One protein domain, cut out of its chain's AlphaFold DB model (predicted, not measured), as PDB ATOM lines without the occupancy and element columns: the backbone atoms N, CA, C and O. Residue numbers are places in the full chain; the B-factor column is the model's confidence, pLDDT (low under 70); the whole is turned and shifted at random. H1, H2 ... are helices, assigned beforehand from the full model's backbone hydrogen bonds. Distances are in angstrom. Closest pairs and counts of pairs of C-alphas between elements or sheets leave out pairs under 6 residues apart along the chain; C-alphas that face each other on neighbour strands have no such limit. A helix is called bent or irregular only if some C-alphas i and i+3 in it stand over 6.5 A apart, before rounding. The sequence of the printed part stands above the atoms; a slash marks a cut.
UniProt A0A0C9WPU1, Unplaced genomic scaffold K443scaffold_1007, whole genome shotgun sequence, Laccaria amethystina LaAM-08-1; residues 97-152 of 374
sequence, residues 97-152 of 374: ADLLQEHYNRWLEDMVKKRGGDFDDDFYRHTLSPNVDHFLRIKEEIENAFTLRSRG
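This is residues 97 to 152 of the 374 residues of an uncharacterized protein of Laccaria amethystina LaAM-08-1 (UniProt A0A0C9WPU1). Two helices meet loosely here: H2 is bent into an L, its arms H2a and H2b about perpendicular, and the middle of H1 passes across the corner of that L. The first residues of H1, 97 to 102, stick out at one end, and residues 141 to 147, at the far end of H2b, stick out at another. The printed part has 56 residues with two named helices, H1 then H2, no named strand, and the class is all helix. It is only just loose, close to compact, with a radius of gyration of the C-alphas of 12.7 A and spans of 35 by 27 by 17 A.

Look first at H2, residues 122 to 145, assigned as one helix by its hydrogen bonds but bent: C-alphas 130 and 133 are 8.2 A apart. Its arms H2a, residues 122 to 130, and H2b, residues 133 to 145, stand at 77 degrees, about perpendicular. H1, residues 97 to 115, is close to H2a but not clearly touching; their closest C-alphas, of Leu 108 and Ser 129, are 7.1 A apart. These two run opposite ways at a steep tilt of 38 degrees, only just past shallow. H1 is also close to H2b but not clearly touching, the closest C-alphas being Tyr 104 and Asp 133 at 7.7 A, with a steep tilt of 66 degrees. In H1 and H2b every O i to N i+4 pair is within hydrogen-bond range; in H2a 3 of 5 are.

Find C-alpha 133 at (86.966, 147.963, 99.786); from there H2b runs 18.3 A to C-alpha 145. H2a spans 12.0 A and is irregular, with C-alphas 126 and 129 6.6 A apart. H1 runs 27.3 A from C-alpha 97 at (77.706, 156.881, 103.194) to C-alpha 115 at (102.195, 147.364, 110.611).

The C-alphas farthest apart, of Asp 120 and Thr 147, are 35.1 A apart. The printed part has no cut, and the link from H1 to H2 is short, with 6 residues. Mean pLDDT of the printed part is 83.5; look for values under 70 at residues 116, 119 and 149 to 152.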
ATOM      1  N   ALA A  97      76.377 156.779 103.792       94.31
ATOM      2  CA  ALA A  97      77.706 156.881 103.194       94.31
ATOM      3  C   ALA A  97      78.772 157.327 104.201       94.31
ATOM      4  O   ALA A  97      79.902 156.837 104.155       94.31
ATOM      5  N   ASP A  98      78.403 158.190 105.148       93.50
ATOM      6  CA  ASP A  98      79.285 158.593 106.247       93.50
ATOM      7  C   ASP A  98      79.623 157.405 107.166       93.50
ATOM      8  O   ASP A  98      80.785 157.198 107.522       93.50
ATOM      9  N   LEU A  99      78.649 156.530 107.448       94.06
ATOM     10  CA  LEU A  99      78.875 155.309 108.226       94.06
ATOM     11  C   LEU A  99      79.804 154.330 107.488       94.06
ATOM     12  O   LEU A  99      80.689 153.719 108.097       94.06
ATOM     13  N   LEU A 100      79.663 154.211 106.164       92.81
ATOM     14  CA  LEU A 100      80.603 153.447 105.339       92.81
ATOM     15  C   LEU A 100      82.024 154.027 105.425       92.81
ATOM     16  O   LEU A 100      82.996 153.279 105.566       92.81
ATOM     17  N   GLN A 101      82.154 155.352 105.377       92.56
ATOM     18  CA  GLN A 101      83.440 156.026 105.523       92.56
ATOM     19  C   GLN A 101      84.049 155.785 106.915       92.56
ATOM     20  O   GLN A 101      85.250 155.523 107.017       92.56
ATOM     21  N   GLU A 102      83.242 155.780 107.979       93.69
ATOM     22  CA  GLU A 102      83.686 155.411 109.328       93.69
ATOM     23  C   GLU A 102      84.211 153.967 109.376       93.69
ATOM     24  O   GLU A 102      85.275 153.702 109.947       93.69
ATOM     25  N   HIS A 103      83.518 153.023 108.730       90.94
ATOM     26  CA  HIS A 103      83.973 151.633 108.634       90.94
ATOM     27  C   HIS A 103      85.338 151.517 107.945       90.94
ATOM     28  O   HIS A 103      86.219 150.799 108.435       90.94
ATOM     29  N   TYR A 104      85.541 152.247 106.848       91.31
ATOM     30  CA  TYR A 104      86.821 152.282 106.146       91.31
ATOM     31  C   TYR A 104      87.932 152.913 106.984       91.31
ATOM     32  O   TYR A 104      89.014 152.329 107.090       91.31
ATOM     33  N   ASN A 105      87.663 154.038 107.647       90.75
ATOM     34  CA  ASN A 105      88.627 154.690 108.533       90.75
ATOM     35  C   ASN A 105      89.069 153.753 109.659       90.75
ATOM     36  O   ASN A 105      90.266 153.552 109.873       90.75
ATOM     37  N   ARG A 106      88.113 153.092 110.322       89.75
ATOM     38  CA  ARG A 106      88.398 152.124 111.386       89.75
ATOM     39  C   ARG A 106      89.283 150.977 110.900       89.75
ATOM     40  O   ARG A 106      90.186 150.544 111.615       89.75
ATOM     41  N   TRP A 107      89.038 150.470 109.693       87.25
ATOM     42  CA  TRP A 107      89.857 149.399 109.136       87.25
ATOM     43  C   TRP A 107      91.283 149.854 108.818       87.25
ATOM     44  O   TRP A 107      92.240 149.145 109.146       87.25
ATOM     45  N   LEU A 108      91.435 151.043 108.230       87.06
ATOM     46  CA  LEU A 108      92.745 151.628 107.953       87.06
ATOM     47  C   LEU A 108      93.541 151.824 109.249       87.06
ATOM     48  O   LEU A 108      94.707 151.429 109.313       87.06
ATOM     49  N   GLU A 109      92.908 152.319 110.316       86.38
ATOM     50  CA  GLU A 109      93.556 152.445 111.625       86.38
ATOM     51  C   GLU A 109      94.053 151.107 112.174       86.38
ATOM     52  O   GLU A 109      95.187 150.999 112.655       86.38
ATOM     53  N   ASP A 110      93.220 150.070 112.093       84.06
ATOM     54  CA  ASP A 110      93.561 148.730 112.565       84.06
ATOM     55  C   ASP A 110      94.746 148.123 111.797       84.06
ATOM     56  O   ASP A 110      95.529 147.355 112.367       84.06
ATOM     57  N   MET A 111      94.902 148.441 110.510       79.94
ATOM     58  CA  MET A 111      96.060 148.014 109.722       79.94
ATOM     59  C   MET A 111      97.333 148.768 110.088       79.94
ATOM     60  O   MET A 111      98.380 148.136 110.268       79.94
ATOM     61  N   VAL A 112      97.250 150.095 110.219       79.94
ATOM     62  CA  VAL A 112      98.392 150.950 110.575       79.94
ATOM     63  C   VAL A 112      98.978 150.504 111.914       79.94
ATOM     64  O   VAL A 112     100.181 150.228 111.994       79.94
ATOM     65  N   LYS A 113      98.119 150.288 112.922       75.19
ATOM     66  CA  LYS A 113      98.505 149.777 114.251       75.19
ATOM     67  C   LYS A 113      99.245 148.436 114.176       75.19
ATOM     68  O   LYS A 113     100.207 148.225 114.909       75.19
ATOM     69  N   LYS A 114      98.844 147.530 113.275       76.50
ATOM     70  CA  LYS A 114      99.481 146.206 113.105       76.50
ATOM     71  C   LYS A 114     100.807 146.261 112.349       76.50
ATOM     72  O   LYS A 114     101.687 145.450 112.627       76.50
ATOM     73  N   ARG A 115     100.956 147.182 111.389       70.94
ATOM     74  CA  ARG A 115     102.195 147.364 110.611       70.94
ATOM     75  C   ARG A 115     103.256 148.159 111.383       70.94
ATOM     76  O   ARG A 115     104.433 148.042 111.057       70.94
ATOM     77  N   GLY A 116     102.853 148.954 112.379       69.19
ATOM     78  CA  GLY A 116     103.735 149.905 113.065       69.19
ATOM     79  C   GLY A 116     104.151 151.075 112.166       69.19
ATOM     80  O   GLY A 116     105.243 151.611 112.334       69.19
ATOM     81  N   GLY A 117     103.323 151.399 111.167       71.06
ATOM     82  CA  GLY A 117     103.542 152.509 110.236       71.06
ATOM     83  C   GLY A 117     102.849 153.795 110.685       71.06
ATOM     84  O   GLY A 117     102.199 153.817 111.727       71.06
ATOM     85  N   ASP A 118     102.972 154.839 109.869       73.94
ATOM     86  CA  ASP A 118     102.276 156.116 110.044       73.94
ATOM     87  C   ASP A 118     101.141 156.253 109.015       73.94
ATOM     88  O   ASP A 118     101.225 155.688 107.921       73.94
ATOM     89  N   PHE A 119     100.087 156.989 109.364       69.88
ATOM     90  CA  PHE A 119      98.953 157.262 108.473       69.88
ATOM     91  C   PHE A 119      99.356 158.103 107.259       69.88
ATOM     92  O   PHE A 119      98.798 157.923 106.177       69.88
ATOM     93  N   ASP A 120     100.349 158.979 107.434       75.69
ATOM     94  CA  ASP A 120     100.853 159.884 106.398       75.69
ATOM     95  C   ASP A 120     101.831 159.219 105.407       75.69
ATOM     96  O   ASP A 120     102.359 159.883 104.513       75.69
ATOM     97  N   ASP A 121     102.073 157.908 105.519       84.19
ATOM     98  CA  ASP A 121     102.872 157.161 104.543       84.19
ATOM     99  C   ASP A 121     102.201 157.199 103.154       84.19
ATOM    100  O   ASP A 121     101.012 156.905 102.986       84.19
ATOM    101  N   ASP A 122     102.992 157.536 102.136       86.44
ATOM    102  CA  ASP A 122     102.563 157.719 100.747       86.44
ATOM    103  C   ASP A 122     101.812 156.494 100.203       86.44
ATOM    104  O   ASP A 122     100.789 156.615  99.525       86.44
ATOM    105  N   PHE A 123     102.264 155.295 100.586       84.25
ATOM    106  CA  PHE A 123     101.609 154.050 100.202       84.25
ATOM    107  C   PHE A 123     100.208 153.913 100.817       84.25
ATOM    108  O   PHE A 123      99.271 153.468 100.148       84.25
ATOM    109  N   TYR A 124     100.032 154.314 102.079       83.44
ATOM    110  CA  TYR A 124      98.730 154.257 102.741       83.44
ATOM    111  C   TYR A 124      97.742 155.224 102.096       83.44
ATOM    112  O   TYR A 124      96.621 154.830 101.765       83.44
ATOM    113  N   ARG A 125      98.182 156.460 101.857       86.06
ATOM    114  CA  ARG A 125      97.338 157.522 101.314       86.06
ATOM    115  C   ARG A 125      96.942 157.292  99.860       86.06
ATOM    116  O   ARG A 125      95.777 157.473  99.519       86.06
ATOM    117  N   HIS A 126      97.887 156.903  99.008       89.00
ATOM    118  CA  HIS A 126      97.652 156.839  97.563       89.00
ATOM    119  C   HIS A 126      97.342 155.431  97.045       89.00
ATOM    120  O   HIS A 126      96.782 155.307  95.959       89.00
ATOM    121  N   THR A 127      97.675 154.369  97.793       86.62
ATOM    122  CA  THR A 127      97.443 152.981  97.348       86.62
ATOM    123  C   THR A 127      96.400 152.255  98.192       86.62
ATOM    124  O   THR A 127      95.462 151.697  97.627       86.62
ATOM    125  N   LEU A 128      96.530 152.245  99.523       85.81
ATOM    126  CA  LEU A 128      95.620 151.469 100.379       85.81
ATOM    127  C   LEU A 128      94.254 152.136 100.545       85.81
ATOM    128  O   LEU A 128      93.247 151.500 100.254       85.81
ATOM    129  N   SER A 129      94.218 153.396 100.988       88.06
ATOM    130  CA  SER A 129      92.971 154.096 101.326       88.06
ATOM    131  C   SER A 129      91.962 154.147 100.164       88.06
ATOM    132  O   SER A 129      90.828 153.712 100.364       88.06
ATOM    133  N   PRO A 130      92.348 154.514  98.922       89.56
ATOM    134  CA  PRO A 130      91.405 154.541  97.800       89.56
ATOM    135  C   PRO A 130      90.867 153.160  97.398       89.56
ATOM    136  O   PRO A 130      89.852 153.077  96.717       89.56
ATOM    137  N   ASN A 131      91.547 152.077  97.792       89.38
ATOM    138  CA  ASN A 131      91.222 150.701  97.407       89.38
ATOM    139  C   ASN A 131      90.810 149.835  98.613       89.38
ATOM    140  O   ASN A 131      90.856 148.605  98.533       89.38
ATOM    141  N   VAL A 132      90.444 150.458  99.739       89.06
ATOM    142  CA  VAL A 132      90.126 149.784 101.010       89.06
ATOM    143  C   VAL A 132      89.089 148.671 100.849       89.06
ATOM    144  O   VAL A 132      89.314 147.558 101.322       89.06
ATOM    145  N   ASP A 133      88.015 148.936 100.104       87.44
ATOM    146  CA  ASP A 133      86.966 147.963  99.786       87.44
ATOM    147  C   ASP A 133      87.529 146.702  99.113       87.44
ATOM    148  O   ASP A 133      87.292 145.573  99.542       87.44
ATOM    149  N   HIS A 134      88.364 146.883  98.089       88.12
ATOM    150  CA  HIS A 134      88.943 145.769  97.348       88.12
ATOM    151  C   HIS A 134      89.889 144.938  98.213       88.12
ATOM    152  O   HIS A 134      89.871 143.709  98.145       88.12
ATOM    153  N   PHE A 135      90.695 145.576  99.063       87.81
ATOM    154  CA  PHE A 135      91.560 144.847  99.990       87.81
ATOM    155  C   PHE A 135      90.766 144.072 101.048       87.81
ATOM    156  O   PHE A 135      91.141 142.943 101.382       87.81
ATOM    157  N   LEU A 136      89.669 144.644 101.549       85.88
ATOM    158  CA  LEU A 136      88.732 143.965 102.444       85.88
ATOM    159  C   LEU A 136      88.134 142.723 101.778       85.88
ATOM    160  O   LEU A 136      88.204 141.628 102.339       85.88
ATOM    161  N   ARG A 137      87.653 142.867 100.543       85.81
ATOM    162  CA  ARG A 137      87.085 141.767  99.765       85.81
ATOM    163  C   ARG A 137      88.102 140.668  99.461       85.81
ATOM    164  O   ARG A 137      87.810 139.495  99.663       85.81
ATOM    165  N   ILE A 138      89.325 141.024  99.057       89.25
ATOM    166  CA  ILE A 138      90.410 140.052  98.822       89.25
ATOM    167  C   ILE A 138      90.709 139.259 100.096       89.25
ATOM    168  O   ILE A 138      90.920 138.047 100.043       89.25
ATOM    169  N   LYS A 139      90.727 139.925 101.256       85.25
ATOM    170  CA  LYS A 139      90.932 139.251 102.539       85.25
ATOM    171  C   LYS A 139      89.838 138.206 102.793       85.25
ATOM    172  O   LYS A 139      90.166 137.088 103.188       85.25
ATOM    173  N   GLU A 140      88.574 138.548 102.558       84.00
ATOM    174  CA  GLU A 140      87.445 137.618 102.701       84.00
ATOM    175  C   GLU A 140      87.515 136.461 101.696       84.00
ATOM    176  O   GLU A 140      87.319 135.304 102.068       84.00
ATOM    177  N   GLU A 141      87.861 136.736 100.437       87.44
ATOM    178  CA  GLU A 141      88.032 135.717  99.396       87.44
ATOM    179  C   GLU A 141      89.152 134.724  99.736       87.44
ATOM    180  O   GLU A 141      88.975 133.516  99.571       87.44
ATOM    181  N   ILE A 142      90.280 135.204 100.270       87.94
ATOM    182  CA  ILE A 142      91.381 134.350 100.731       87.94
ATOM    183  C   ILE A 142      90.935 133.490 101.921       87.94
ATOM    184  O   ILE A 142      91.161 132.278 101.915       87.94
ATOM    185  N   GLU A 143      90.281 134.075 102.931       86.00
ATOM    186  CA  GLU A 143      89.750 133.325 104.081       86.00
ATOM    187  C   GLU A 143      88.788 132.211 103.624       86.00
ATOM    188  O   GLU A 143      88.925 131.053 104.043       86.00
ATOM    189  N   ASN A 144      87.894 132.531 102.686       84.31
ATOM    190  CA  ASN A 144      86.955 131.586 102.083       84.31
ATOM    191  C   ASN A 144      87.663 130.481 101.284       84.31
ATOM    192  O   ASN A 144      87.331 129.304 101.443       84.31
ATOM    193  N   ALA A 145      88.666 130.825 100.468       88.50
ATOM    194  CA  ALA A 145      89.417 129.871  99.647       88.50
ATOM    195  C   ALA A 145      90.157 128.825 100.493       88.50
ATOM    196  O   ALA A 145      90.217 127.650 100.127       88.50
ATOM    197  N   PHE A 146      90.683 129.228 101.651       87.50
ATOM    198  CA  PHE A 146      91.339 128.316 102.587       87.50
ATOM    199  C   PHE A 146      90.366 127.605 103.533       87.50
ATOM    200  O   PHE A 146      90.804 126.887 104.435       87.50
ATOM    201  N   THR A 147      89.049 127.762 103.349       82.44
ATOM    202  CA  THR A 147      88.006 127.239 104.250       82.44
ATOM    203  C   THR A 147      88.248 127.611 105.715       82.44
ATOM    204  O   THR A 147      87.804 126.914 106.635       82.44
ATOM    205  N   LEU A 148      88.959 128.721 105.946       79.19
ATOM    206  CA  LEU A 148      89.107 129.306 107.264       79.19
ATOM    207  C   LEU A 148      87.733 129.865 107.593       79.19
ATOM    208  O   LEU A 148      87.401 130.980 107.210       79.19
ATOM    209  N   ARG A 149      86.894 129.035 108.225       62.44
ATOM    210  CA  ARG A 149      85.551 129.431 108.638       62.44
ATOM    211  C   ARG A 149      85.686 130.745 109.389       62.44
ATOM    212  O   ARG A 149      86.246 130.762 110.488       62.44
ATOM    213  N   SER A 150      85.179 131.822 108.791       61.47
ATOM    214  CA  SER A 150      85.022 133.081 109.497       61.47
ATOM    215  C   SER A 150      84.245 132.752 110.767       61.47
ATOM    216  O   SER A 150      83.156 132.172 110.715       61.47
ATOM    217  N   ARG A 151      84.850 133.000 111.934       62.28
ATOM    218  CA  ARG A 151      84.096 132.924 113.184       62.28
ATOM    219  C   ARG A 151      83.038 134.001 113.058       62.28
ATOM    220  O   ARG A 151      83.394 135.177 113.023       62.28
ATOM    221  N   GLY A 152      81.772 133.591 112.972       58.25
ATOM    222  CA  GLY A 152      80.654 134.520 113.021       58.25
ATOM    223  C   GLY A 152      80.881 135.475 114.186       58.25
ATOM    224  O   GLY A 152      80.977 135.048 115.336       58.25
TER     225      GLY A 152